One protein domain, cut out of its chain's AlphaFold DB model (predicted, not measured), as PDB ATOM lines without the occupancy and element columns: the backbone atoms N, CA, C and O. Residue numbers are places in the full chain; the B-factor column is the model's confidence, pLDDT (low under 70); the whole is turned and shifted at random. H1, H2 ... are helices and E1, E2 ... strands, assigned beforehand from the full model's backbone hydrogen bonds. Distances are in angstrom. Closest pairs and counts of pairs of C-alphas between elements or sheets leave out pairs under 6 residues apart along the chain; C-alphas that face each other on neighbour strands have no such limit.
ATOM      1  N   SER A  20     151.592 158.404 120.331       64.56
ATOM      2  CA  SER A  20     152.817 157.860 120.940       64.56
ATOM      3  C   SER A  20     152.766 157.808 122.470       64.56
ATOM      4  O   SER A  20     153.536 157.069 123.083       64.56
ATOM      5  N   LYS A  21     151.839 158.554 123.082       69.06
ATOM      6  CA  LYS A  21     151.637 158.609 124.533       69.06
ATOM      7  C   LYS A  21     150.445 157.793 125.017       69.06
ATOM      8  O   LYS A  21     150.245 157.716 126.223       69.06
ATOM      9  N   ASN A  22     149.663 157.196 124.117       78.38
ATOM     10  CA  ASN A  22     148.539 156.371 124.536       78.38
ATOM     11  C   ASN A  22     149.047 154.981 124.952       78.38
ATOM     12  O   ASN A  22     149.493 154.192 124.116       78.38
ATOM     13  N   ASP A  23     148.972 154.700 126.255       85.88
ATOM     14  CA  ASP A  23     149.371 153.424 126.858       85.88
ATOM     15  C   ASP A  23     148.683 152.216 126.208       85.88
ATOM     16  O   ASP A  23     149.298 151.159 126.100       85.88
ATOM     17  N   GLN A  24     147.460 152.388 125.689       83.25
ATOM     18  CA  GLN A  24     146.657 151.325 125.076       83.25
ATOM     19  C   GLN A  24     147.279 150.750 123.796       83.25
ATOM     20  O   GLN A  24     146.950 149.637 123.403       83.25
ATOM     21  N   ILE A  25     148.174 151.484 123.128       88.62
ATOM     22  CA  ILE A  25     148.760 151.064 121.843       88.62
ATOM     23  C   ILE A  25     150.282 150.924 121.886       88.62
ATOM     24  O   ILE A  25     150.904 150.732 120.839       88.62
ATOM     25  N   LYS A  26     150.897 151.018 123.075       87.06
ATOM     26  CA  LYS A  26     152.357 150.916 123.239       87.06
ATOM     27  C   LYS A  26     152.914 149.583 122.749       87.06
ATOM     28  O   LYS A  26     153.970 149.573 122.119       87.06
ATOM     29  N   ASP A  27     152.165 148.508 122.959       90.50
ATOM     30  CA  ASP A  27     152.567 147.147 122.594       90.50
ATOM     31  C   ASP A  27     152.082 146.732 121.193       90.50
ATOM     32  O   ASP A  27     152.278 145.596 120.764       90.50
ATOM     33  N   CYS A  28     151.454 147.643 120.442       89.88
ATOM     34  CA  CYS A  28     150.971 147.335 119.103       89.88
ATOM     35  C   CYS A  28     152.066 147.416 118.044       89.88
ATOM     36  O   CYS A  28     152.682 148.460 117.819       89.88
ATOM     37  N   HIS A  29     152.238 146.314 117.316       91.31
ATOM     38  CA  HIS A  29     153.201 146.203 116.219       91.31
ATOM     39  C   HIS A  29     152.605 146.499 114.837       91.31
ATOM     40  O   HIS A  29     153.350 146.640 113.866       91.31
ATOM     41  N   ASP A  30     151.283 146.642 114.736       88.88
ATOM     42  CA  ASP A  30     150.597 147.012 113.502       88.88
ATOM     43  C   ASP A  30     149.407 147.957 113.750       88.88
ATOM     44  O   ASP A  30     149.004 148.232 114.884       88.88
ATOM     45  N   VAL A  31     148.866 148.498 112.654       86.56
ATOM     46  CA  VAL A  31     147.753 149.461 112.681       86.56
ATOM     47  C   VAL A  31     146.460 148.816 113.177       86.56
ATOM     48  O   VAL A  31     145.658 149.494 113.810       86.56
ATOM     49  N   ARG A  32     146.246 147.524 112.912       87.62
ATOM     50  CA  ARG A  32     145.021 146.833 113.310       87.62
ATOM     51  C   ARG A  32     144.969 146.659 114.824       87.62
ATOM     52  O   ARG A  32     143.973 147.052 115.411       87.62
ATOM     53  N   CYS A  33     146.054 146.194 115.443       90.44
ATOM     54  CA  CYS A  33     146.193 146.157 116.897       90.44
ATOM     55  C   CYS A  33     145.908 147.529 117.511       90.44
ATOM     56  O   CYS A  33     145.144 147.636 118.465       90.44
ATOM     57  N   ALA A  34     146.490 148.596 116.947       90.38
ATOM     58  CA  ALA A  34     146.285 149.939 117.481       90.38
ATOM     59  C   ALA A  34     144.808 150.360 117.408       90.38
ATOM     60  O   ALA A  34     144.283 150.930 118.355       90.38
ATOM     61  N   LEU A  35     144.131 150.054 116.301       91.31
ATOM     62  CA  LEU A  35     142.708 150.327 116.119       91.31
ATOM     63  C   LEU A  35     141.821 149.486 117.051       91.31
ATOM     64  O   LEU A  35     140.883 150.032 117.620       91.31
ATOM     65  N   ASP A  36     142.125 148.203 117.238       90.06
ATOM     66  CA  ASP A  36     141.366 147.306 118.120       90.06
ATOM     67  C   ASP A  36     141.565 147.636 119.614       90.06
ATOM     68  O   ASP A  36     140.706 147.306 120.423       90.06
ATOM     69  N   ASN A  37     142.660 148.314 119.983       90.06
ATOM     70  CA  ASN A  37     142.890 148.805 121.349       90.06
ATOM     71  C   ASN A  37     142.325 150.213 121.614       90.06
ATOM     72  O   ASN A  37     142.073 150.558 122.768       90.06
ATOM     73  N   LEU A  38     142.161 151.043 120.578       90.69
ATOM     74  CA  LEU A  38     141.575 152.390 120.688       90.69
ATOM     75  C   LEU A  38     140.045 152.376 120.623       90.69
ATOM     76  O   LEU A  38     139.378 153.244 121.173       90.69
ATOM     77  N   PHE A  39     139.480 151.423 119.901       93.19
ATOM     78  CA  PHE A  39     138.043 151.309 119.699       93.19
ATOM     79  C   PHE A  39     137.559 149.989 120.283       93.19
ATOM     80  O   PHE A  39     138.359 149.121 120.623       93.19
ATOM     81  N   VAL A  40     136.243 149.807 120.390       89.12
ATOM     82  CA  VAL A  40     135.715 148.470 120.701       89.12
ATOM     83  C   VAL A  40     136.211 147.487 119.631       89.12
ATOM     84  O   VAL A  40     136.248 147.833 118.448       89.12
ATOM     85  N   GLU A  41     136.613 146.279 120.036       86.75
ATOM     86  CA  GLU A  41     137.233 145.288 119.145       86.75
ATOM     87  C   GLU A  41     136.464 145.146 117.816       86.75
ATOM     88  O   GLU A  41     135.253 144.902 117.785       86.75
ATOM     89  N   GLY A  42     137.166 145.329 116.692       87.06
ATOM     90  CA  GLY A  42     136.590 145.256 115.350       87.06
ATOM     91  C   GLY A  42     135.893 146.528 114.843       87.06
ATOM     92  O   GLY A  42     135.640 146.612 113.637       87.06
ATOM     93  N   ASN A  43     135.626 147.535 115.685       94.19
ATOM     94  CA  ASN A  43     135.108 148.838 115.240       94.19
ATOM     95  C   ASN A  43     136.191 149.703 114.599       94.19
ATOM     96  O   ASN A  43     135.907 150.461 113.670       94.19
ATOM     97  N   GLY A  44     137.438 149.605 115.062       94.44
ATOM     98  CA  GLY A  44     138.494 150.521 114.637       94.44
ATOM     99  C   GLY A  44     138.742 150.512 113.121       94.44
ATOM    100  O   GLY A  44     138.991 151.560 112.524       94.44
ATOM    101  N   VAL A  45     138.558 149.362 112.458       94.56
ATOM    102  CA  VAL A  45     138.617 149.256 110.986       94.56
ATOM    103  C   VAL A  45     137.505 150.064 110.305       94.56
ATOM    104  O   VAL A  45     137.761 150.693 109.280       94.56
ATOM    105  N   PHE A  46     136.295 150.098 110.869       96.94
ATOM    106  CA  PHE A  46     135.178 150.888 110.340       96.94
ATOM    107  C   PHE A  46     135.448 152.387 110.483       96.94
ATOM    108  O   PHE A  46     135.299 153.118 109.506       96.94
ATOM    109  N   HIS A  47     135.915 152.839 111.652       96.12
ATOM    110  CA  HIS A  47     136.318 154.237 111.858       96.12
ATOM    111  C   HIS A  47     137.398 154.664 110.856       96.12
ATOM    112  O   HIS A  47     137.265 155.689 110.183       96.12
ATOM    113  N   ALA A  48     138.443 153.844 110.700       94.56
ATOM    114  CA  ALA A  48     139.526 154.103 109.758       94.56
ATOM    115  C   ALA A  48     139.045 154.118 108.298       94.56
ATOM    116  O   ALA A  48     139.459 154.981 107.522       94.56
ATOM    117  N   TYR A  49     138.158 153.193 107.920       95.75
ATOM    118  CA  TYR A  49     137.562 153.150 106.586       95.75
ATOM    119  C   TYR A  49     136.725 154.399 106.301       95.75
ATOM    120  O   TYR A  49     136.921 155.025 105.259       95.75
ATOM    121  N   ILE A  50     135.851 154.802 107.229       96.38
ATOM    122  CA  ILE A  50     135.001 155.989 107.071       96.38
ATOM    123  C   ILE A  50     135.861 157.246 106.906       96.38
ATOM    124  O   ILE A  50     135.661 158.011 105.958       96.38
ATOM    125  N   LEU A  51     136.876 157.416 107.756       94.62
ATOM    126  CA  LEU A  51     137.795 158.547 107.669       94.62
ATOM    127  C   LEU A  51     138.593 158.533 106.362       94.62
ATOM    128  O   LEU A  51     138.654 159.541 105.662       94.62
ATOM    129  N   SER A  52     139.176 157.390 105.996       92.12
ATOM    130  CA  SER A  52     140.036 157.289 104.815       92.12
ATOM    131  C   SER A  52     139.270 157.395 103.495       92.12
ATOM    132  O   SER A  52     139.828 157.896 102.513       92.12
ATOM    133  N   LYS A  53     138.042 156.867 103.424       93.12
ATOM    134  CA  LYS A  53     137.244 156.840 102.192       93.12
ATOM    135  C   LYS A  53     136.390 158.092 102.044       93.12
ATOM    136  O   LYS A  53     136.396 158.674 100.966       93.12
ATOM    137  N   TYR A  54     135.715 158.517 103.110       94.44
ATOM    138  CA  TYR A  54     134.715 159.586 103.056       94.44
ATOM    139  C   TYR A  54     135.174 160.896 103.700       94.44
ATOM    140  O   TYR A  54     134.581 161.933 103.416       94.44
ATOM    141  N   GLY A  55     136.232 160.877 104.517       93.00
ATOM    142  CA  GLY A  55     136.757 162.076 105.174       93.00
ATOM    143  C   GLY A  55     136.035 162.465 106.466       93.00
ATOM    144  O   GLY A  55     136.271 163.561 106.977       93.00
ATOM    145  N   TYR A  56     135.185 161.586 107.010       95.06
ATOM    146  CA  TYR A  56     134.466 161.815 108.265       95.06
ATOM    147  C   TYR A  56     135.122 161.085 109.437       95.06
ATOM    148  O   TYR A  56     135.537 159.935 109.325       95.06
ATOM    149  N   ASN A  57     135.193 161.749 110.582       95.25
ATOM    150  CA  ASN A  57     135.741 161.205 111.810       95.25
ATOM    151  C   ASN A  57     134.619 160.816 112.757       95.25
ATOM    152  O   ASN A  57     133.969 161.678 113.348       95.25
ATOM    153  N   THR A  58     134.431 159.508 112.892       96.81
ATOM    154  CA  THR A  58     133.425 158.902 113.764       96.81
ATOM    155  C   THR A  58     133.961 158.497 115.130       96.81
ATOM    156  O   THR A  58     133.283 157.795 115.872       96.81
ATOM    157  N   SER A  59     135.188 158.902 115.466       94.50
ATOM    158  CA  SER A  59     135.783 158.634 116.771       94.50
ATOM    159  C   SER A  59     135.119 159.459 117.871       94.50
ATOM    160  O   SER A  59     134.792 160.627 117.667       94.50
ATOM    161  N   HIS A  60     135.000 158.873 119.062       93.62
ATOM    162  CA  HIS A  60     134.544 159.568 120.264       93.62
ATOM    163  C   HIS A  60     135.645 160.404 120.948       93.62
ATOM    164  O   HIS A  60     135.354 161.219 121.811       93.62
ATOM    165  N   TYR A  61     136.919 160.249 120.576       90.19
ATOM    166  CA  TYR A  61     138.022 160.955 121.242       90.19
ATOM    167  C   TYR A  61     138.072 162.482 121.062       90.19
ATOM    168  O   TYR A  61     138.538 163.157 121.980       90.19
ATOM    169  N   PRO A  62     137.651 163.073 119.926       85.88
ATOM    170  CA  PRO A  62     137.769 164.517 119.735       85.88
ATOM    171  C   PRO A  62     136.873 165.368 120.648       85.88
ATOM    172  O   PRO A  62     137.080 166.577 120.726       85.88
ATOM    173  N   LYS A  63     135.855 164.786 121.292       87.00
ATOM    174  CA  LYS A  63     134.892 165.509 122.130       87.00
ATOM    175  C   LYS A  63     134.538 164.667 123.353       87.00
ATOM    176  O   LYS A  63     134.132 163.523 123.220       87.00
ATOM    177  N   ASP A  64     134.632 165.249 124.540       91.19
ATOM    178  CA  ASP A  64     134.248 164.618 125.813       91.19
ATOM    179  C   ASP A  64     132.761 164.227 125.875       91.19
ATOM    180  O   ASP A  64     132.389 163.259 126.546       91.19
ATOM    181  N   ILE A  65     131.929 164.952 125.124       93.19
ATOM    182  CA  ILE A  65     130.504 164.678 124.918       93.19
ATOM    183  C   ILE A  65     130.226 163.547 123.920       93.19
ATOM    184  O   ILE A  65     129.066 163.202 123.726       93.19
ATOM    185  N   ALA A  66     131.236 162.996 123.244       94.38
ATOM    186  CA  ALA A  66     131.023 161.930 122.277       94.38
ATOM    187  C   ALA A  66     131.050 160.545 122.944       94.38
ATOM    188  O   ALA A  66     131.780 160.288 123.905       94.38
ATOM    189  N   LYS A  67     130.250 159.637 122.391       95.19
ATOM    190  CA  LYS A  67     130.154 158.223 122.735       95.19
ATOM    191  C   LYS A  67     130.593 157.378 121.544       95.19
ATOM    192  O   LYS A  67     130.477 157.779 120.389       95.19
ATOM    193  N   GLU A  68     131.101 156.192 121.842       95.38
ATOM    194  CA  GLU A  68     131.488 155.212 120.835       95.38
ATOM    195  C   GLU A  68     130.263 154.690 120.062       95.38
ATOM    196  O   GLU A  68     129.258 154.286 120.656       95.38
ATOM    197  N   PHE A  69     130.359 154.657 118.732       96.44
ATOM    198  CA  PHE A  69     129.366 153.993 117.888       96.44
ATOM    199  C   PHE A  69     129.475 152.469 118.005       96.44
ATOM    200  O   PHE A  69     130.567 151.910 118.058       96.44
ATOM    201  N   SER A  70     128.351 151.752 117.948       96.19
ATOM    202  CA  SER A  70     128.406 150.297 117.767       96.19
ATOM    203  C   SER A  70     128.805 149.928 116.329       96.19
ATOM    204  O   SER A  70     128.608 150.706 115.395       96.19
ATOM    205  N   LYS A  71     129.280 148.696 116.104       96.31
ATOM    206  CA  LYS A  71     129.539 148.170 114.748       96.31
ATOM    207  C   LYS A  71     128.321 148.277 113.823       96.31
ATOM    208  O   LYS A  71     128.453 148.562 112.631       96.31
ATOM    209  N   LYS A  72     127.129 148.034 114.379       96.88
ATOM    210  CA  LYS A  72     125.853 148.143 113.664       96.88
ATOM    211  C   LYS A  72     125.606 149.589 113.236       96.88
ATOM    212  O   LYS A  72     125.312 149.834 112.071       96.88
ATOM    213  N   ASP A  73     125.810 150.533 114.148       97.44
ATOM    214  CA  ASP A  73     125.640 151.957 113.866       97.44
ATOM    215  C   ASP A  73     126.660 152.460 112.831       97.44
ATOM    216  O   ASP A  73     126.282 153.141 111.882       97.44
ATOM    217  N   LEU A  74     127.932 152.051 112.927       97.88
ATOM    218  CA  LEU A  74     128.956 152.375 111.921       97.88
ATOM    219  C   LEU A  74     128.597 151.836 110.532       97.88
ATOM    220  O   LEU A  74     128.875 152.488 109.528       97.88
ATOM    221  N   SER A  75     127.959 150.667 110.462       98.00
ATOM    222  CA  SER A  75     127.490 150.106 109.191       98.00
ATOM    223  C   SER A  75     126.360 150.947 108.587       98.00
ATOM    224  O   SER A  75     126.359 151.180 107.381       98.00
ATOM    225  N   VAL A  76     125.442 151.461 109.414       98.25
ATOM    226  CA  VAL A  76     124.402 152.408 108.976       98.25
ATOM    227  C   VAL A  76     125.027 153.707 108.461       98.25
ATOM    228  O   VAL A  76     124.663 154.180 107.385       98.25
ATOM    229  N   VAL A  77     126.008 154.257 109.185       98.00
ATOM    230  CA  VAL A  77     126.733 155.468 108.767       98.00
ATOM    231  C   VAL A  77     127.415 155.257 107.412       98.00
ATOM    232  O   VAL A  77     127.329 156.128 106.549       98.00
ATOM    233  N   ILE A  78     128.045 154.098 107.183       97.75
ATOM    234  CA  ILE A  78     128.651 153.770 105.883       97.75
ATOM    235  C   ILE A  78     127.608 153.785 104.765       97.75
ATOM    236  O   ILE A  78     127.867 154.410 103.742       97.75
ATOM    237  N   ARG A  79     126.436 153.164 104.950       97.06
ATOM    238  CA  ARG A  79     125.384 153.161 103.917       97.06
ATOM    239  C   ARG A  79     124.866 154.565 103.608       97.06
ATOM    240  O   ARG A  79     124.722 154.920 102.441       97.06
ATOM    241  N   ALA A  80     124.685 155.398 104.634       96.94
ATOM    242  CA  ALA A  80     124.300 156.795 104.443       96.94
ATOM    243  C   ALA A  80     125.368 157.579 103.651       96.94
ATOM    244  O   ALA A  80     125.037 158.342 102.745       96.94
ATOM    245  N   LEU A  81     126.656 157.357 103.936       96.00
ATOM    246  CA  LEU A  81     127.766 157.964 103.188       96.00
ATOM    247  C   LEU A  81     127.869 157.431 101.749       96.00
ATOM    248  O   LEU A  81     128.170 158.190 100.830       96.00
ATOM    249  N   GLU A  82     127.584 156.147 101.527       93.75
ATOM    250  CA  GLU A  82     127.543 155.524 100.194       93.75
ATOM    251  C   GLU A  82     126.377 156.023  99.344       93.75
ATOM    252  O   GLU A  82     126.477 156.059  98.120       93.75
ATOM    253  N   SER A  83     125.300 156.473  99.986       92.69
ATOM    254  CA  SER A  83     124.176 157.136  99.327       92.69
ATOM    255  C   SER A  83     124.504 158.547  98.827       92.69
ATOM    256  O   SER A  83     123.727 159.107  98.048       92.69
ATOM    257  N   GLN A  84     125.634 159.139  99.234       90.62
ATOM    258  CA  GLN A  84     126.091 160.410  98.679       90.62
ATOM    259  C   GLN A  84     126.698 160.204  97.286       90.62
ATOM    260  O   GLN A  84     127.429 159.234  97.062       90.62
ATOM    261  N   PRO A  85     126.507 161.154  96.359       85.56
ATOM    262  CA  PRO A  85     127.276 161.159  95.127       85.56
ATOM    263  C   PRO A  85     128.786 161.125  95.387       85.56
ATOM    264  O   PRO A  85     129.294 161.798  96.285       85.56
ATOM    265  N   SER A  86     129.515 160.365  94.571       82.56
ATOM    266  CA  SER A  86     130.945 160.094  94.772       82.56
ATOM    267  C   SER A  86     131.821 161.346  94.870       82.56
ATOM    268  O   SER A  86     132.810 161.335  95.594       82.56
ATOM    269  N   PHE A  87     131.453 162.443  94.207       78.88
ATOM    270  CA  PHE A  87     132.186 163.711  94.270       78.88
ATOM    271  C   PHE A  87     132.037 164.453  95.611       78.88
ATOM    272  O   PHE A  87     132.840 165.336  95.894       78.88
ATOM    273  N   TYR A  88     131.057 164.104  96.452       83.75
ATOM    274  CA  TYR A  88     131.001 164.580  97.840       83.75
ATOM    275  C   TYR A  88     131.888 163.754  98.777       83.75
ATOM    276  O   TYR A  88     132.160 164.176  99.905       83.75
ATOM    277  N   GLN A  89     132.349 162.574  98.349       84.88
ATOM    278  CA  GLN A  89     133.256 161.767  99.159       84.88
ATOM    279  C   GLN A  89     134.577 162.524  99.291       84.88
ATOM    280  O   GLN A  89     135.151 162.962  98.298       84.88
ATOM    281  N   LYS A  90     135.065 162.689 100.527       82.00
ATOM    282  CA  LYS A  90     136.241 163.518 100.854       82.00
ATOM    283  C   LYS A  90     136.070 165.014 100.589       82.00
ATOM    284  O   LYS A  90     137.064 165.735 100.568       82.00
ATOM    285  N   MET A  91     134.830 165.501 100.485       82.12
ATOM    286  CA  MET A  91     134.529 166.940 100.538       82.12
ATOM    287  C   MET A  91     135.138 167.605 101.782       82.12
ATOM    288  O   MET A  91     135.486 168.786 101.762       82.12
ATOM    289  N   TYR A  92     135.286 166.836 102.862       84.38
ATOM    290  CA  TYR A  92     135.983 167.249 104.062       84.38
ATOM    291  C   TYR A  92     137.218 166.391 104.318       84.38
ATOM    292  O   TYR A  92     137.215 165.181 104.096       84.38
ATOM    293  N   ALA A  93     138.249 167.018 104.875       85.69
ATOM    294  CA  ALA A  93     139.351 166.322 105.511       85.69
ATOM    295  C   ALA A  93     139.078 166.301 107.019       85.69
ATOM    296  O   ALA A  93     139.270 167.314 107.683       85.69
ATOM    297  N   ASN A  94     138.617 165.162 107.554       90.25
ATOM    298  CA  ASN A  94     138.411 164.938 108.992       90.25
ATOM    299  C   ASN A  94     137.213 165.704 109.609       90.25
ATOM    300  O   ASN A  94     137.303 166.220 110.722       90.25
ATOM    301  N   LYS A  95     136.067 165.773 108.913       92.88
ATOM    302  CA  LYS A  95     134.832 166.352 109.482       92.88
ATOM    303  C   LYS A  95     134.276 165.444 110.573       92.88
ATOM    304  O   LYS A  95     134.081 164.259 110.339       92.88
ATOM    305  N   GLN A  96     133.989 165.991 111.749       94.06
ATOM    306  CA  GLN A  96     133.381 165.218 112.832       94.06
ATOM    307  C   GLN A  96     131.978 164.727 112.449       94.06
ATOM    308  O   GLN A  96     131.171 165.497 111.934       94.06
ATOM    309  N   LEU A  97     131.720 163.450 112.725       96.00
ATOM    310  CA  LEU A  97     130.409 162.807 112.694       96.00
ATOM    311  C   LEU A  97     130.330 161.967 113.962       96.00
ATOM    312  O   LEU A  97     130.821 160.845 113.982       96.00
ATOM    313  N   ILE A  98     129.802 162.524 115.045       96.12
ATOM    314  CA  ILE A  98     129.889 161.897 116.370       96.12
ATOM    315  C   ILE A  98     128.522 161.456 116.875       96.12
ATOM    316  O   ILE A  98     127.511 162.090 116.579       96.12
ATOM    317  N   LEU A  99     128.510 160.389 117.672       96.88
ATOM    318  CA  LEU A  99     127.379 160.040 118.520       96.88
ATOM    319  C   LEU A  99     127.536 160.811 119.829       96.88
ATOM    320  O   LEU A  99     128.559 160.679 120.493       96.88
ATOM    321  N   VAL A 100     126.562 161.629 120.192       95.56
ATOM    322  CA  VAL A 100     126.584 162.443 121.402       95.56
ATOM    323  C   VAL A 100     125.987 161.667 122.567       95.56
ATOM    324  O   VAL A 100     124.927 161.047 122.462       95.56
ATOM    325  N   ASP A 101     126.686 161.738 123.689       92.94
ATOM    326  CA  ASP A 101     126.261 161.258 124.990       92.94
ATOM    327  C   ASP A 101     125.309 162.280 125.629       92.94
ATOM    328  O   ASP A 101     125.734 163.310 126.158       92.94
ATOM    329  N   GLU A 102     124.004 162.018 125.546       88.75
ATOM    330  CA  GLU A 102     122.966 162.922 126.060       88.75
ATOM    331  C   GLU A 102     123.041 163.134 127.576       88.75
ATOM    332  O   GLU A 102     122.558 164.148 128.071       88.75
ATOM    333  N   GLU A 103     123.697 162.240 128.324       90.44
ATOM    334  CA  GLU A 103     123.921 162.437 129.761       90.44
ATOM    335  C   GLU A 103     124.869 163.615 130.042       90.44
ATOM    336  O   GLU A 103     124.859 164.182 131.137       90.44
ATOM    337  N   LYS A 104     125.673 164.017 129.048       90.00
ATOM    338  CA  LYS A 104     126.685 165.075 129.167       90.00
ATOM    339  C   LYS A 104     126.249 166.418 128.589       90.00
ATOM    340  O   LYS A 104     126.951 167.410 128.780       90.00
ATOM    341  N   VAL A 105     125.118 166.482 127.884       90.88
ATOM    342  CA  VAL A 105     124.652 167.706 127.219       90.88
ATOM    343  C   VAL A 105     123.169 167.959 127.455       90.88
ATOM    344  O   VAL A 105     122.334 167.067 127.380       90.88
ATOM    345  N   SER A 106     122.806 169.222 127.686       89.44
ATOM    346  CA  SER A 106     121.397 169.610 127.721       89.44
ATOM    347  C   SER A 106     120.883 169.780 126.294       89.44
ATOM    348  O   SER A 106     121.132 170.801 125.650       89.44
ATOM    349  N   ILE A 107     120.174 168.772 125.796       87.19
ATOM    350  CA  ILE A 107     119.501 168.829 124.499       87.19
ATOM    351  C   ILE A 107     118.013 169.118 124.664       87.19
ATOM    352  O   ILE A 107     117.363 168.728 125.639       87.19
ATOM    353  N   LYS A 108     117.437 169.809 123.679       87.25
ATOM    354  CA  LYS A 108     115.988 169.977 123.611       87.25
ATOM    355  C   LYS A 108     115.353 168.600 123.405       87.25
ATOM    356  O   LYS A 108     115.761 167.841 122.531       87.25
ATOM    357  N   LYS A 109     114.323 168.288 124.196       86.12
ATOM    358  CA  LYS A 109     113.590 167.021 124.087       86.12
ATOM    359  C   LYS A 109     113.124 166.788 122.644       86.12
ATOM    360  O   LYS A 109     112.443 167.643 122.078       86.12
ATOM    361  N   GLY A 110     113.459 165.620 122.096       85.31
ATOM    362  CA  GLY A 110     113.087 165.207 120.740       85.31
ATOM    363  C   GLY A 110     114.079 165.608 119.642       85.31
ATOM    364  O   GLY A 110     113.811 165.329 118.480       85.31
ATOM    365  N   THR A 111     115.205 166.246 119.972       88.38
ATOM    366  CA  THR A 111     116.292 166.465 119.010       88.38
ATOM    367  C   THR A 111     117.076 165.167 118.809       88.38
ATOM    368  O   THR A 111     117.602 164.617 119.770       88.38
ATOM    369  N   ILE A 112     117.140 164.681 117.566       89.81
ATOM    370  CA  ILE A 112     117.760 163.388 117.216       89.81
ATOM    371  C   ILE A 112     119.121 163.574 116.539       89.81
ATOM    372  O   ILE A 112     120.025 162.769 116.738       89.81
ATOM    373  N   ALA A 113     119.296 164.666 115.799       89.19
ATOM    374  CA  ALA A 113     120.572 165.079 115.235       89.19
ATOM    375  C   ALA A 113     120.585 166.598 114.984       89.19
ATOM    376  O   ALA A 113     119.606 167.293 115.286       89.19
ATOM    377  N   ASN A 114     121.709 167.126 114.496       90.50
ATOM    378  CA  ASN A 114     121.816 168.509 114.042       90.50
ATOM    379  C   ASN A 114     122.640 168.640 112.751       90.50
ATOM    380  O   ASN A 114     123.443 167.766 112.416       90.50
ATOM    381  N   ALA A 115     122.538 169.809 112.109       83.50
ATOM    382  CA  ALA A 115     123.210 170.124 110.846       83.50
ATOM    383  C   ALA A 115     124.754 170.083 110.904       83.50
ATOM    384  O   ALA A 115     125.416 170.162 109.869       83.50
ATOM    385  N   THR A 116     125.366 169.955 112.089       86.06
ATOM    386  CA  THR A 116     126.814 169.711 112.232       86.06
ATOM    387  C   THR A 116     127.193 168.227 112.227       86.06
ATOM    388  O   THR A 116     128.380 167.916 112.311       86.06
ATOM    389  N   ILE A 117     126.208 167.344 112.025       88.19
ATOM    390  CA  ILE A 117     126.296 165.877 112.044       88.19
ATOM    391  C   ILE A 117     126.691 165.329 113.422       88.19
ATOM    392  O   ILE A 117     127.438 164.356 113.559       88.19
ATOM    393  N   GLU A 118     126.171 165.969 114.466       93.44
ATOM    394  CA  GLU A 118     126.131 165.400 115.807       93.44
ATOM    395  C   GLU A 118     124.826 164.611 115.934       93.44
ATOM    396  O   GLU A 118     123.736 165.173 115.835       93.44
ATOM    397  N   ILE A 119     124.950 163.296 116.093       95.12
ATOM    398  CA  ILE A 119     123.830 162.363 116.204       95.12
ATOM    399  C   ILE A 119     123.595 162.099 117.690       95.12
ATOM    400  O   ILE A 119     124.524 161.697 118.379       95.12
ATOM    401  N   PHE A 120     122.394 162.315 118.213       94.56
ATOM    402  CA  PHE A 120     122.097 162.120 119.638       94.56
ATOM    403  C   PHE A 120     121.686 160.674 119.928       94.56
ATOM    404  O   PHE A 120     121.192 159.974 119.048       94.56
ATOM    405  N   SER A 121     121.896 160.197 121.156       89.50
ATOM    406  CA  SER A 121     121.646 158.799 121.534       89.50
ATOM    407  C   SER A 121     120.221 158.298 121.261       89.50
ATOM    408  O   SER A 121     120.065 157.125 120.932       89.50
ATOM    409  N   ALA A 122     119.201 159.163 121.265       91.25
ATOM    410  CA  ALA A 122     117.830 158.827 120.873       91.25
ATOM    411  C   ALA A 122     117.725 158.286 119.433       91.25
ATOM    412  O   ALA A 122     116.813 157.524 119.119       91.25
ATOM    413  N   TRP A 123     118.681 158.622 118.560       95.88
ATOM    414  CA  TRP A 123     118.823 158.017 117.234       95.88
ATOM    415  C   TRP A 123     118.978 156.493 117.308       95.88
ATOM    416  O   TRP A 123     118.521 155.784 116.412       95.88
ATOM    417  N   GLN A 124     119.591 155.966 118.375       94.81
ATOM    418  CA  GLN A 124     119.857 154.535 118.522       94.81
ATOM    419  C   GLN A 124     118.585 153.685 118.645       94.81
ATOM    420  O   GLN A 124     118.642 152.506 118.283       94.81
ATOM    421  N   GLU A 125     117.466 154.288 119.056       95.31
ATOM    422  CA  GLU A 125     116.157 153.643 119.235       95.31
ATOM    423  C   GLU A 125     115.393 153.420 117.919       95.31
ATOM    424  O   GLU A 125     114.419 152.667 117.879       95.31
ATOM    425  N   TYR A 126     115.821 154.061 116.831       97.00
ATOM    426  CA  TYR A 126     115.204 153.899 115.517       97.00
ATOM    427  C   TYR A 126     115.683 152.629 114.803       97.00
ATOM    428  O   TYR A 126     116.783 152.114 115.042       97.00
ATOM    429  N   ASP A 127     114.864 152.126 113.877       97.56
ATOM    430  CA  ASP A 127     115.283 151.058 112.974       97.56
ATOM    431  C   ASP A 127     116.392 151.531 112.019       97.56
ATOM    432  O   ASP A 127     116.650 152.723 111.844       97.56
ATOM    433  N   GLU A 128     117.081 150.577 111.393       97.44
ATOM    434  CA  GLU A 128     118.245 150.869 110.557       97.44
ATOM    435  C   GLU A 128     117.952 151.778 109.359       97.44
ATOM    436  O   GLU A 128     118.829 152.557 108.984       97.44
ATOM    437  N   HIS A 129     116.758 151.697 108.766       96.69
ATOM    438  CA  HIS A 129     116.409 152.516 107.607       96.69
ATOM    439  C   HIS A 129     116.167 153.962 108.022       96.69
ATOM    440  O   HIS A 129     116.685 154.882 107.390       96.69
ATOM    441  N   MET A 130     115.442 154.168 109.123       97.12
ATOM    442  CA  MET A 130     115.233 155.509 109.659       97.12
ATOM    443  C   MET A 130     116.546 156.124 110.158       97.12
ATOM    444  O   MET A 130     116.811 157.303 109.928       97.12
ATOM    445  N   LYS A 131     117.422 155.321 110.773       97.81
ATOM    446  CA  LYS A 131     118.763 155.771 111.153       97.81
ATOM    447  C   LYS A 131     119.576 156.252 109.952       97.81
ATOM    448  O   LYS A 131     120.186 157.316 110.026       97.81
ATOM    449  N   GLU A 132     119.577 155.478 108.868       97.94
ATOM    450  CA  GLU A 132     120.264 155.815 107.617       97.94
ATOM    451  C   GLU A 132     119.712 157.105 107.000       97.94
ATOM    452  O   GLU A 132     120.487 157.987 106.623       97.94
ATOM    453  N   TYR A 133     118.381 157.243 106.970       97.69
ATOM    454  CA  TYR A 133     117.692 158.454 106.525       97.69
ATOM    455  C   TYR A 133     118.147 159.685 107.313       97.69
ATOM    456  O   TYR A 133     118.543 160.677 106.709       97.69
ATOM    457  N   ILE A 134     118.157 159.609 108.651       97.75
ATOM    458  CA  ILE A 134     118.555 160.728 109.519       97.75
ATOM    459  C   ILE A 134     120.009 161.132 109.258       97.75
ATOM    460  O   ILE A 134     120.293 162.315 109.093       97.75
ATOM    461  N   VAL A 135     120.938 160.172 109.166       97.62
ATOM    462  CA  VAL A 135     122.340 160.508 108.858       97.62
ATOM    463  C   VAL A 135     122.439 161.175 107.485       97.62
ATOM    464  O   VAL A 135     123.148 162.167 107.334       97.62
ATOM    465  N   PHE A 136     121.712 160.676 106.483       97.75
ATOM    466  CA  PHE A 136     121.719 161.266 105.147       97.75
ATOM    467  C   PHE A 136     121.104 162.673 105.098       97.75
ATOM    468  O   PHE A 136     121.618 163.530 104.381       97.75
ATOM    469  N   HIS A 137     120.067 162.938 105.895       98.00
ATOM    470  CA  HIS A 137     119.485 164.270 106.069       98.00
ATOM    471  C   HIS A 137     120.521 165.273 106.578       98.00
ATOM    472  O   HIS A 137     120.730 166.324 105.970       98.00
ATOM    473  N   GLU A 138     121.272 164.916 107.621       97.12
ATOM    474  CA  GLU A 138     122.337 165.790 108.124       97.12
ATOM    475  C   GLU A 138     123.486 165.953 107.122       97.12
ATOM    476  O   GLU A 138     124.065 167.035 106.973       97.12
ATOM    477  N   LEU A 139     123.797 164.901 106.363       96.06
ATOM    478  CA  LEU A 139     124.741 164.996 105.256       96.06
ATOM    479  C   LEU A 139     124.242 165.964 104.172       96.06
ATOM    480  O   LEU A 139     125.051 166.724 103.642       96.06
ATOM    481  N   ALA A 140     122.939 166.001 103.873       96.44
ATOM    482  CA  ALA A 140     122.354 166.940 102.919       96.44
ATOM    483  C   ALA A 140     122.478 168.398 103.393       96.44
ATOM    484  O   ALA A 140     122.848 169.260 102.592       96.44
ATOM    485  N   HIS A 141     122.296 168.680 104.691       95.94
ATOM    486  CA  HIS A 141     122.637 169.994 105.261       95.94
ATOM    487  C   HIS A 141     124.099 170.364 104.998       95.94
ATOM    488  O   HIS A 141     124.396 171.486 104.590       95.94
ATOM    489  N   ASN A 142     125.020 169.410 105.153       93.38
ATOM    490  CA  ASN A 142     126.452 169.638 104.946       93.38
ATOM    491  C   ASN A 142     126.812 169.854 103.473       93.38
ATOM    492  O   ASN A 142     127.632 170.725 103.181       93.38
ATOM    493  N   MET A 143     126.192 169.113 102.549       91.31
ATOM    494  CA  MET A 143     126.299 169.379 101.110       91.31
ATOM    495  C   MET A 143     125.818 170.802 100.807       91.31
ATOM    496  O   MET A 143     126.512 171.589 100.167       91.31
ATOM    497  N   SER A 144     124.645 171.159 101.333       91.00
ATOM    498  CA  SER A 144     124.045 172.468 101.110       91.00
ATOM    499  C   SER A 144     124.884 173.606 101.672       91.00
ATOM    500  O   SER A 144     125.004 174.642 101.032       91.00
ATOM    501  N   ALA A 145     125.468 173.431 102.857       88.75
ATOM    502  CA  ALA A 145     126.288 174.441 103.513       88.75
ATOM    503  C   ALA A 145     127.607 174.679 102.771       88.75
ATOM    504  O   ALA A 145     127.984 175.830 102.566       88.75
ATOM    505  N   LYS A 146     128.284 173.610 102.325       84.50
ATOM    506  CA  LYS A 146     129.545 173.712 101.572       84.50
ATOM    507  C   LYS A 146     129.373 174.495 100.268       84.50
ATOM    508  O   LYS A 146     130.258 175.264  99.904       84.50
ATOM    509  N   PHE A 147     128.255 174.287  99.577       81.19
ATOM    510  CA  PHE A 147     128.017 174.830  98.234       81.19
ATOM    511  C   PHE A 147     126.942 175.921  98.187       81.19
ATOM    512  O   PHE A 147     126.550 176.353  97.106       81.19
ATOM    513  N   GLU A 148     126.464 176.345  99.358       83.44
ATOM    514  CA  GLU A 148     125.396 177.329  99.561       83.44
ATOM    515  C   GLU A 148     124.128 177.071  98.725       83.44
ATOM    516  O   GLU A 148     123.462 178.003  98.276       83.44
ATOM    517  N   ILE A 149     123.765 175.799  98.518       85.00
ATOM    518  CA  ILE A 149     122.681 175.409  97.600       85.00
ATOM    519  C   ILE A 149     121.328 175.927  98.099       85.00
ATOM    520  O   ILE A 149     120.580 176.517  97.326       85.00
ATOM    521  N   HIS A 150     121.036 175.779  99.395       83.75
ATOM    522  CA  HIS A 150     119.792 176.270 100.003       83.75
ATOM    523  C   HIS A 150     119.671 177.800 100.032       83.75
ATOM    524  O   HIS A 150     118.583 178.304 100.277       83.75
ATOM    525  N   LYS A 151     120.769 178.542  99.818       81.06
ATOM    526  CA  LYS A 151     120.760 180.013  99.716       81.06
ATOM    527  C   LYS A 151     120.730 180.497  98.267       81.06
ATOM    528  O   LYS A 151     120.785 181.700  98.013       81.06
ATOM    529  N   ASN A 152     120.748 179.574  97.309       79.25
ATOM    530  CA  ASN A 152     120.704 179.914  95.902       79.25
ATOM    531  C   ASN A 152     119.292 180.404  95.556       79.25
ATOM    532  O   ASN A 152     118.314 179.717  95.840       79.25
ATOM    533  N   TRP A 153     119.193 181.539  94.864       79.56
ATOM    534  CA  TRP A 153     117.918 182.118  94.419       79.56
ATOM    535  C   TRP A 153     117.031 181.134  93.638       79.56
ATOM    536  O   TRP A 153     115.813 181.270  93.611       79.56
ATOM    537  N   ARG A 154     117.619 180.122  92.994       78.62
ATOM    538  CA  ARG A 154     116.884 179.049  92.312       78.62
ATOM    539  C   ARG A 154     116.222 178.097  93.277       78.62
ATOM    540  O   ARG A 154     115.096 177.683  93.034       78.62
ATOM    541  N   TRP A 155     116.916 177.745  94.356       86.94
ATOM    542  CA  TRP A 155     116.296 176.959  95.408       86.94
ATOM    543  C   TRP A 155     115.093 177.707  95.977       86.94
ATOM    544  O   TRP A 155     114.025 177.116  96.093       86.94
ATOM    545  N   ASP A 156     115.214 179.017  96.204       84.50
ATOM    546  CA  ASP A 156     114.092 179.862  96.640       84.50
ATOM    547  C   ASP A 156     112.893 179.754  95.673       84.50
ATOM    548  O   ASP A 156     111.763 179.520  96.101       84.50
ATOM    549  N   GLN A 157     113.139 179.786  94.354       83.44
ATOM    550  CA  GLN A 157     112.085 179.632  93.338       83.44
ATOM    551  C   GLN A 157     111.354 178.281  93.381       83.44
ATOM    552  O   GLN A 157     110.161 178.214  93.064       83.44
ATOM    553  N   PHE A 158     112.042 177.188  93.720       85.38
ATOM    554  CA  PHE A 158     111.441 175.848  93.725       85.38
ATOM    555  C   PHE A 158     110.881 175.444  95.085       85.38
ATOM    556  O   PHE A 158     109.894 174.714  95.146       85.38
ATOM    557  N   SER A 159     111.499 175.920  96.157       86.00
ATOM    558  CA  SER A 159     111.148 175.583  97.529       86.00
ATOM    559  C   SER A 159     109.849 176.234  98.003       86.00
ATOM    560  O   SER A 159     109.172 175.695  98.876       86.00
ATOM    561  N   GLY A 160     109.476 177.369  97.397       87.12
ATOM    562  CA  GLY A 160     108.321 178.166  97.809       87.12
ATOM    563  C   GLY A 160     108.594 179.039  99.034       87.12
ATOM    564  O   GLY A 160     107.651 179.596  99.593       87.12
ATOM    565  N   TRP A 161     109.856 179.144  99.461       91.06
ATOM    566  CA  TRP A 161     110.277 180.071 100.501       91.06
ATOM    567  C   TRP A 161     110.639 181.425  99.897       91.06
ATOM    568  O   TRP A 161     111.489 181.520  99.016       91.06
ATOM    569  N   GLU A 162     110.042 182.483 100.430       91.38
ATOM    570  CA  GLU A 162     110.286 183.856 100.005       91.38
ATOM    571  C   GLU A 162     110.739 184.719 101.177       91.38
ATOM    572  O   GLU A 162     110.330 184.540 102.329       91.38
ATOM    573  N   LYS A 163     111.618 185.675 100.874       89.50
ATOM    574  CA  LYS A 163     112.162 186.593 101.867       89.50
ATOM    575  C   LYS A 163     111.377 187.896 101.876       89.50
ATOM    576  O   LYS A 163     111.505 188.712 100.968       89.50
ATOM    577  N   GLU A 164     110.667 188.153 102.966       90.81
ATOM    578  CA  GLU A 164     110.015 189.433 103.231       90.81
ATOM    579  C   GLU A 164     110.792 190.196 104.312       90.81
ATOM    580  O   GLU A 164     110.678 189.965 105.524       90.81
ATOM    581  N   GLY A 165     111.661 191.105 103.865       90.81
ATOM    582  CA  GLY A 165     112.561 191.852 104.740       90.81
ATOM    583  C   GLY A 165     113.572 190.937 105.442       90.81
ATOM    584  O   GLY A 165     114.526 190.459 104.829       90.81
ATOM    585  N   LYS A 166     113.395 190.727 106.752       88.31
ATOM    586  CA  LYS A 166     114.244 189.834 107.570       88.31
ATOM    587  C   LYS A 166     113.600 188.474 107.862       88.31
ATOM    588  O   LYS A 166     114.210 187.673 108.564       88.31
ATOM    589  N   ARG A 167     112.374 188.234 107.391       88.94
ATOM    590  CA  ARG A 167     111.626 186.997 107.640       88.94
ATOM    591  C   ARG A 167     111.574 186.149 106.378       88.94
ATOM    592  O   ARG A 167     111.573 186.686 105.275       88.94
ATOM    593  N   TRP A 168     111.539 184.839 106.579       90.19
ATOM    594  CA  TRP A 168     111.290 183.857 105.535       90.19
ATOM    595  C   TRP A 168     109.874 183.329 105.709       90.19
ATOM    596  O   TRP A 168     109.519 182.895 106.806       90.19
ATOM    597  N   ASN A 169     109.086 183.382 104.641       93.69
ATOM    598  CA  ASN A 169     107.719 182.885 104.598       93.69
ATOM    599  C   ASN A 169     107.640 181.734 103.599       93.69
ATOM    600  O   ASN A 169     108.283 181.772 102.554       93.69
ATOM    601  N   LEU A 170     106.852 180.715 103.927       94.88
ATOM    602  CA  LEU A 170     106.598 179.583 103.048       94.88
ATOM    603  C   LEU A 170     105.249 179.787 102.353       94.88
ATOM    604  O   LEU A 170     104.202 179.638 102.982       94.88
ATOM    605  N   ASN A 171     105.281 180.116 101.065       93.69
ATOM    606  CA  ASN A 171     104.089 180.446 100.279       93.69
ATOM    607  C   ASN A 171     103.367 179.210  99.734       93.69
ATOM    608  O   ASN A 171     102.169 179.266  99.471       93.69
ATOM    609  N   HIS A 172     104.089 178.095  99.600       93.19
ATOM    610  CA  HIS A 172     103.573 176.834  99.065       93.19
ATOM    611  C   HIS A 172     103.845 175.650 100.003       93.19
ATOM    612  O   HIS A 172     104.603 174.737  99.652       93.19
ATOM    613  N   PRO A 173     103.271 175.638 101.221       95.69
ATOM    614  CA  PRO A 173     103.500 174.564 102.185       95.69
ATOM    615  C   PRO A 173     103.053 173.185 101.683       95.69
ATOM    616  O   PRO A 173     103.583 172.174 102.135       95.69
ATOM    617  N   GLU A 174     102.115 173.124 100.738       95.75
ATOM    618  CA  GLU A 174     101.655 171.903 100.077       95.75
ATOM    619  C   GLU A 174     102.708 171.256  99.169       95.75
ATOM    620  O   GLU A 174     102.582 170.078  98.857       95.75
ATOM    621  N   ARG A 175     103.753 171.994  98.762       94.94
ATOM    622  CA  ARG A 175     104.864 171.491  97.927       94.94
ATOM    623  C   ARG A 175     106.061 170.998  98.748       94.94
ATOM    624  O   ARG A 175     107.083 170.598  98.184       94.94
ATOM    625  N   VAL A 176     105.970 171.043 100.076       96.62
ATOM    626  CA  VAL A 176     107.024 170.577 100.986       96.62
ATOM    627  C   VAL A 176     106.817 169.098 101.307       96.62
ATOM    628  O   VAL A 176     105.720 168.670 101.651       96.62
ATOM    629  N   ILE A 177     107.884 168.305 101.191       97.50
ATOM    630  CA  ILE A 177     107.822 166.834 101.230       97.50
ATOM    631  C   ILE A 177     107.428 166.248 102.597       97.50
ATOM    632  O   ILE A 177     106.971 165.099 102.675       97.50
ATOM    633  N   SER A 178     107.587 167.036 103.663       97.19
ATOM    634  CA  SER A 178     107.264 166.670 105.040       97.19
ATOM    635  C   SER A 178     106.895 167.890 105.891       97.19
ATOM    636  O   SER A 178     107.211 169.030 105.555       97.19
ATOM    637  N   GLU A 179     106.255 167.657 107.041       97.00
ATOM    638  CA  GLU A 179     106.007 168.719 108.028       97.00
ATOM    639  C   GLU A 179     107.309 169.292 108.601       97.00
ATOM    640  O   GLU A 179     107.380 170.486 108.878       97.00
ATOM    641  N   TYR A 180     108.348 168.464 108.746       96.44
ATOM    642  CA  TYR A 180     109.636 168.913 109.271       96.44
ATOM    643  C   TYR A 180     110.331 169.886 108.313       96.44
ATOM    644  O   TYR A 180     110.828 170.925 108.747       96.44
ATOM    645  N   GLY A 181     110.245 169.634 107.003       96.44
ATOM    646  CA  GLY A 181     110.749 170.555 105.984       96.44
ATOM    647  C   GLY A 181     110.125 171.952 106.073       96.44
ATOM    648  O   GLY A 181     110.781 172.942 105.777       96.44
ATOM    649  N   LYS A 182     108.888 172.094 106.570       96.38
ATOM    650  CA  LYS A 182     108.235 173.411 106.706       96.38
ATOM    651  C   LYS A 182     108.870 174.300 107.780       96.38
ATOM    652  O   LYS A 182     108.494 175.463 107.896       96.38
ATOM    653  N   ALA A 183     109.810 173.784 108.575       94.88
ATOM    654  CA  ALA A 183     110.463 174.542 109.637       94.88
ATOM    655  C   ALA A 183     111.429 175.617 109.107       94.88
ATOM    656  O   ALA A 183     111.533 176.688 109.708       94.88
ATOM    657  N   SER A 184     112.152 175.348 108.014       93.81
ATOM    658  CA  SER A 184     113.060 176.314 107.382       93.81
ATOM    659  C   SER A 184     113.462 175.884 105.967       93.81
ATOM    660  O   SER A 184     113.340 174.714 105.614       93.81
ATOM    661  N   GLN A 185     114.041 176.803 105.188       93.44
ATOM    662  CA  GLN A 185     114.651 176.491 103.886       93.44
ATOM    663  C   GLN A 185     115.708 175.384 103.949       93.44
ATOM    664  O   GLN A 185     115.810 174.573 103.032       93.44
ATOM    665  N   SER A 186     116.503 175.358 105.023       94.06
ATOM    666  CA  SER A 186     117.557 174.355 105.190       94.06
ATOM    667  C   SER A 186     116.951 172.972 105.408       94.06
ATOM    668  O   SER A 186     117.376 172.015 104.768       94.06
ATOM    669  N   GLU A 187     115.938 172.862 106.279       96.06
ATOM    670  CA  GLU A 187     115.264 171.580 106.532       96.06
ATOM    671  C   GLU A 187     114.507 171.100 105.300       96.06
ATOM    672  O   GLU A 187     114.549 169.921 104.965       96.06
ATOM    673  N   GLU A 188     113.850 172.010 104.580       96.56
ATOM    674  CA  GLU A 188     113.158 171.673 103.341       96.56
ATOM    675  C   GLU A 188     114.120 171.149 102.266       96.56
ATOM    676  O   GLU A 188     113.785 170.188 101.568       96.56
ATOM    677  N   PHE A 189     115.330 171.710 102.172       96.69
ATOM    678  CA  PHE A 189     116.388 171.183 101.309       96.69
ATOM    679  C   PHE A 189     116.825 169.785 101.729       96.69
ATOM    680  O   PHE A 189     116.830 168.876 100.897       96.69
ATOM    681  N   ALA A 190     117.169 169.599 103.003       97.31
ATOM    682  CA  ALA A 190     117.662 168.323 103.504       97.31
ATOM    683  C   ALA A 190     116.611 167.202 103.382       97.31
ATOM    684  O   ALA A 190     116.927 166.120 102.879       97.31
ATOM    685  N   GLU A 191     115.344 167.488 103.690       98.19
ATOM    686  CA  GLU A 191     114.228 166.551 103.511       98.19
ATOM    687  C   GLU A 191     113.988 166.230 102.030       98.19
ATOM    688  O   GLU A 191     113.774 165.074 101.659       98.19
ATOM    689  N   SER A 192     114.048 167.235 101.148       97.94
ATOM    690  CA  SER A 192     113.840 167.023  99.711       97.94
ATOM    691  C   SER A 192     114.973 166.203  99.094       97.94
ATOM    692  O   SER A 192     114.709 165.285  98.321       97.94
ATOM    693  N   VAL A 193     116.230 166.471  99.454       97.56
ATOM    694  CA  VAL A 193     117.390 165.683  99.002       97.56
ATOM    695  C   VAL A 193     117.323 164.250  99.532       97.56
ATOM    696  O   VAL A 193     117.557 163.304  98.776       97.56
ATOM    697  N   SER A 194     116.927 164.065 100.790       98.00
ATOM    698  CA  SER A 194     116.736 162.735 101.378       98.00
ATOM    699  C   SER A 194     115.602 161.970 100.699       98.00
ATOM    700  O   SER A 194     115.770 160.806 100.326       98.00
ATOM    701  N   SER A 195     114.473 162.631 100.427       97.88
ATOM    702  CA  SER A 195     113.386 162.036  99.650       97.88
ATOM    703  C   SER A 195     113.801 161.746  98.214       97.88
ATOM    704  O   SER A 195     113.344 160.754  97.666       97.88
ATOM    705  N   TYR A 196     114.661 162.548  97.588       97.25
ATOM    706  CA  TYR A 196     115.170 162.236  96.252       97.25
ATOM    707  C   TYR A 196     115.937 160.909  96.245       97.25
ATOM    708  O   TYR A 196     115.800 160.117  95.314       97.25
ATOM    709  N   ARG A 197     116.713 160.637  97.298       95.88
ATOM    710  CA  ARG A 197     117.485 159.399  97.423       95.88
ATOM    711  C   ARG A 197     116.618 158.187  97.772       95.88
ATOM    712  O   ARG A 197     116.753 157.155  97.125       95.88
ATOM    713  N   TYR A 198     115.749 158.301  98.777       95.88
ATOM    714  CA  TYR A 198     115.039 157.145  99.350       95.88
ATOM    715  C   TYR A 198     113.572 157.019  98.926       95.88
ATOM    716  O   TYR A 198     112.951 155.977  99.122       95.88
ATOM    717  N   SER A 199     112.969 158.069  98.370       96.38
ATOM    718  CA  SER A 199     111.579 158.071  97.883       96.38
ATOM    719  C   SER A 199     111.400 159.003  96.667       96.38
ATOM    720  O   SER A 199     110.549 159.901  96.692       96.38
ATOM    721  N   PRO A 200     112.202 158.830  95.595       96.94
ATOM    722  CA  PRO A 200     112.277 159.766  94.469       96.94
ATOM    723  C   PRO A 200     110.931 159.995  93.786       96.94
ATOM    724  O   PRO A 200     110.614 161.125  93.424       96.94
ATOM    725  N   GLN A 201     110.123 158.940  93.645       97.44
ATOM    726  CA  GLN A 201     108.808 159.028  93.012       97.44
ATOM    727  C   GLN A 201     107.875 159.970  93.786       97.44
ATOM    728  O   GLN A 201     107.242 160.827  93.180       97.44
ATOM    729  N   LYS A 202     107.876 159.903  95.126       97.75
ATOM    730  CA  LYS A 202     107.069 160.789  95.979       97.75
ATOM    731  C   LYS A 202     107.429 162.260  95.759       97.75
ATOM    732  O   LYS A 202     106.542 163.094  95.623       97.75
ATOM    733  N   LEU A 203     108.724 162.576  95.704       97.81
ATOM    734  CA  LEU A 203     109.189 163.935  95.429       97.81
ATOM    735  C   LEU A 203     108.837 164.380  94.005       97.81
ATOM    736  O   LEU A 203     108.424 165.519  93.810       97.81
ATOM    737  N   LYS A 204     108.984 163.487  93.020       97.50
ATOM    738  CA  LYS A 204     108.658 163.758  91.616       97.50
ATOM    739  C   LYS A 204     107.177 164.061  91.417       97.50
ATOM    740  O   LYS A 204     106.864 164.985  90.677       97.50
ATOM    741  N   ASP A 205     106.300 163.312  92.077       97.56
ATOM    742  CA  ASP A 205     104.851 163.513  92.008       97.56
ATOM    743  C   ASP A 205     104.420 164.791  92.731       97.56
ATOM    744  O   ASP A 205     103.527 165.494  92.262       97.56
ATOM    745  N   LEU A 206     105.076 165.114  93.851       97.12
ATOM    746  CA  LEU A 206     104.793 166.319  94.629       97.12
ATOM    747  C   LEU A 206     105.264 167.597  93.926       97.12
ATOM    748  O   LEU A 206     104.530 168.581  93.852       97.12
ATOM    749  N   ASP A 207     106.507 167.601  93.443       95.94
ATOM    750  CA  ASP A 207     107.130 168.759  92.815       95.94
ATOM    751  C   ASP A 207     108.154 168.333  91.743       95.94
ATOM    752  O   ASP A 207     109.357 168.208  92.015       95.94
ATOM    753  N   PRO A 208     107.706 168.150  90.484       94.44
ATOM    754  CA  PRO A 208     108.576 167.727  89.392       94.44
ATOM    755  C   PRO A 208     109.749 168.682  89.138       94.44
ATOM    756  O   PRO A 208     110.816 168.242  88.711       94.44
ATOM    757  N   LYS A 209     109.579 169.989  89.385       90.06
ATOM    758  CA  LYS A 209     110.640 170.983  89.157       90.06
ATOM    759  C   LYS A 209     111.732 170.857  90.212       90.06
ATOM    760  O   LYS A 209     112.907 170.799  89.857       90.06
ATOM    761  N   LYS A 210     111.345 170.732  91.484       93.75
ATOM    762  CA  LYS A 210     112.270 170.473  92.597       93.75
ATOM    763  C   LYS A 210     113.003 169.146  92.418       93.75
ATOM    764  O   LYS A 210     114.212 169.081  92.619       93.75
ATOM    765  N   TYR A 211     112.297 168.115  91.952       94.81
ATOM    766  CA  TYR A 211     112.899 166.837  91.580       94.81
ATOM    767  C   TYR A 211     113.980 166.993  90.501       94.81
ATOM    768  O   TYR A 211     115.089 166.493  90.677       94.81
ATOM    769  N   GLN A 212     113.688 167.700  89.399       88.62
ATOM    770  CA  GLN A 212     114.673 167.931  88.333       88.62
ATOM    771  C   GLN A 212     115.858 168.767  88.816       88.62
ATOM    772  O   GLN A 212     116.998 168.467  88.467       88.62
ATOM    773  N   PHE A 213     115.601 169.775  89.652       88.69
ATOM    774  CA  PHE A 213     116.665 170.542  90.282       88.69
ATOM    775  C   PHE A 213     117.570 169.625  91.102       88.69
ATOM    776  O   PHE A 213     118.756 169.571  90.827       88.69
ATOM    777  N   ILE A 214     117.046 168.836  92.043       92.25
ATOM    778  CA  ILE A 214     117.880 167.958  92.880       92.25
ATOM    779  C   ILE A 214     118.617 166.912  92.031       92.25
ATOM    780  O   ILE A 214     119.818 166.716  92.223       92.25
ATOM    781  N   LYS A 215     117.943 166.315  91.038       90.25
ATOM    782  CA  LYS A 215     118.560 165.400  90.067       90.25
ATOM    783  C   LYS A 215     119.804 166.017  89.438       90.25
ATOM    784  O   LYS A 215     120.880 165.433  89.502       90.25
ATOM    785  N   ASN A 216     119.662 167.190  88.834       82.38
ATOM    786  CA  ASN A 216     120.723 167.787  88.030       82.38
ATOM    787  C   ASN A 216     121.759 168.490  88.909       82.38
ATOM    788  O   ASN A 216     122.959 168.314  88.732       82.38
ATOM    789  N   ALA A 217     121.286 169.258  89.881       80.19
ATOM    790  CA  ALA A 217     122.086 170.139  90.703       80.19
ATOM    791  C   ALA A 217     122.788 169.409  91.847       80.19
ATOM    792  O   ALA A 217     123.934 169.725  92.117       80.19
ATOM    793  N   VAL A 218     122.140 168.447  92.512       87.31
ATOM    794  CA  VAL A 218     122.702 167.771  93.697       87.31
ATOM    795  C   VAL A 218     123.278 166.402  93.344       87.31
ATOM    796  O   VAL A 218     124.296 166.027  93.914       87.31
ATOM    797  N   PHE A 219     122.668 165.672  92.405       87.75
ATOM    798  CA  PHE A 219     123.066 164.304  92.032       87.75
ATOM    799  C   PHE A 219     123.657 164.172  90.619       87.75
ATOM    800  O   PHE A 219     123.953 163.058  90.190       87.75
ATOM    801  N   TYR A 220     123.864 165.279  89.895       78.75
ATOM    802  CA  TYR A 220     124.447 165.300  88.543       78.75
ATOM    803  C   TYR A 220     123.817 164.313  87.552       78.75
ATOM    804  O   TYR A 220     124.498 163.600  86.814       78.75
TER     805      TYR A 220
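What this domain is: This is residues 20 to 220 of the 421 residues of an uncharacterized protein of Bacteriovorax sp. BSW11_IV (UniProt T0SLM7). This is an elongated body of mostly crossed helices, with the long helix H5 across its middle. On one side of H5, H2 and H3 lie side by side with H1 at the far end; on the other side H7 crosses H5, H8 and H9 pack on residues 192 to 196 of H7, and the strand hairpin E3 and E4 lies at the far end. A very small parallel sheet, E1 and E2, sits near the middle. The printed part has 201 residues, with nine named helices and four named strands in the order H1 H2 H3 E1 E2 H4 H5 H6 E3 E4 H7 H8 H9, and its class is mostly helix. The whole is compact, with a radius of gyration of the C-alphas of 18.7 A, and spans 62 by 37 by 31 A.

How they stand to each other: Begin near the first printed residue with H1, residues 31 to 38, which touches H2, residues 44 to 54, at Leu 35 and Gly 44, their closest C-alphas, 4.5 A apart. Their lines stand at a steep tilt of 68 degrees, only just short of about perpendicular, opposite ways. H2 touches H3, residues 71 to 82, with the closest C-alphas those of Phe 46 and Leu 74, 6.6 A, at a shallow tilt of 10 degrees, the same way. Go on to E1, residues 98 to 100, and E2, residues 118 to 120: they are parallel neighbours, with N 100 and O 119 at 2.7 A, within hydrogen-bond range. Residues 66 to 67 pair antiparallel with residues 99 to 100 of E1. H4, residues 121 to 125, is close but not clearly touching H5, residues 128 to 147; the closest C-alphas, of Trp 123 and Lys 131, are 6.5 A apart. Residues 76 to 81 of H3 alone touch H5, closest at the C-alphas of Ala 80 and Phe 136, 5.2 A, at a steep tilt of 45 degrees. The hub is H7, residues 185 to 198, touching four helices; it touches H5 at the C-alphas of Ala 140 and Ala 190, 4.9 A, at a steep tilt of 52 degrees, opposite ways. H6, residues 153 to 159, only just touches H7, with 3 pairs of C-alphas within 8 A, the closest Ser 159 and Glu 188 at 7.3 A. The hairpin of E3, residues 161 to 164, and E4, residues 167 to 170, is antiparallel, with N 162 and O 169 at 2.8 A. H8, residues 200 to 206, and H9, residues 208 to 218, form a helical hairpin, closest at the C-alphas of Lys 204 and Tyr 211, 5.2 A. H9 touches H7 about perpendicular, at 88 degrees, with the closest C-alphas those of Val 193 and Ile 214, 6.5 A. Every O i to N i+4 pair is within hydrogen-bond range in H1, H2, H3, H5, H6, H7, H8 and H9; H4 has 0 of 1, but 2 of 2 O i to N i+3 pairs.

Where its parts are: Find C-alpha 31, where H1 begins, at (147.753, 149.461, 112.681). H2 is 15.2 A from first to last C-alpha and H3 is 16.4 A. Look for C-alpha 128 at (118.245, 150.869, 110.557); from there H5 runs 28.7 A to C-alpha 147. H7 measures 19.9 A and H9 14.8 A, ending at C-alpha 218 at (122.702, 167.771, 93.697).

The domain as a whole: The two C-alphas farthest apart are those of Asp 27 and Glu 164, 63.0 A. The printed part has no cut. The long links are H2 to H3, H3 to E1, E1 to E2 and E4 to H7. The mean pLDDT of the printed part is 91.7, and residues 20 to 21 are under 70.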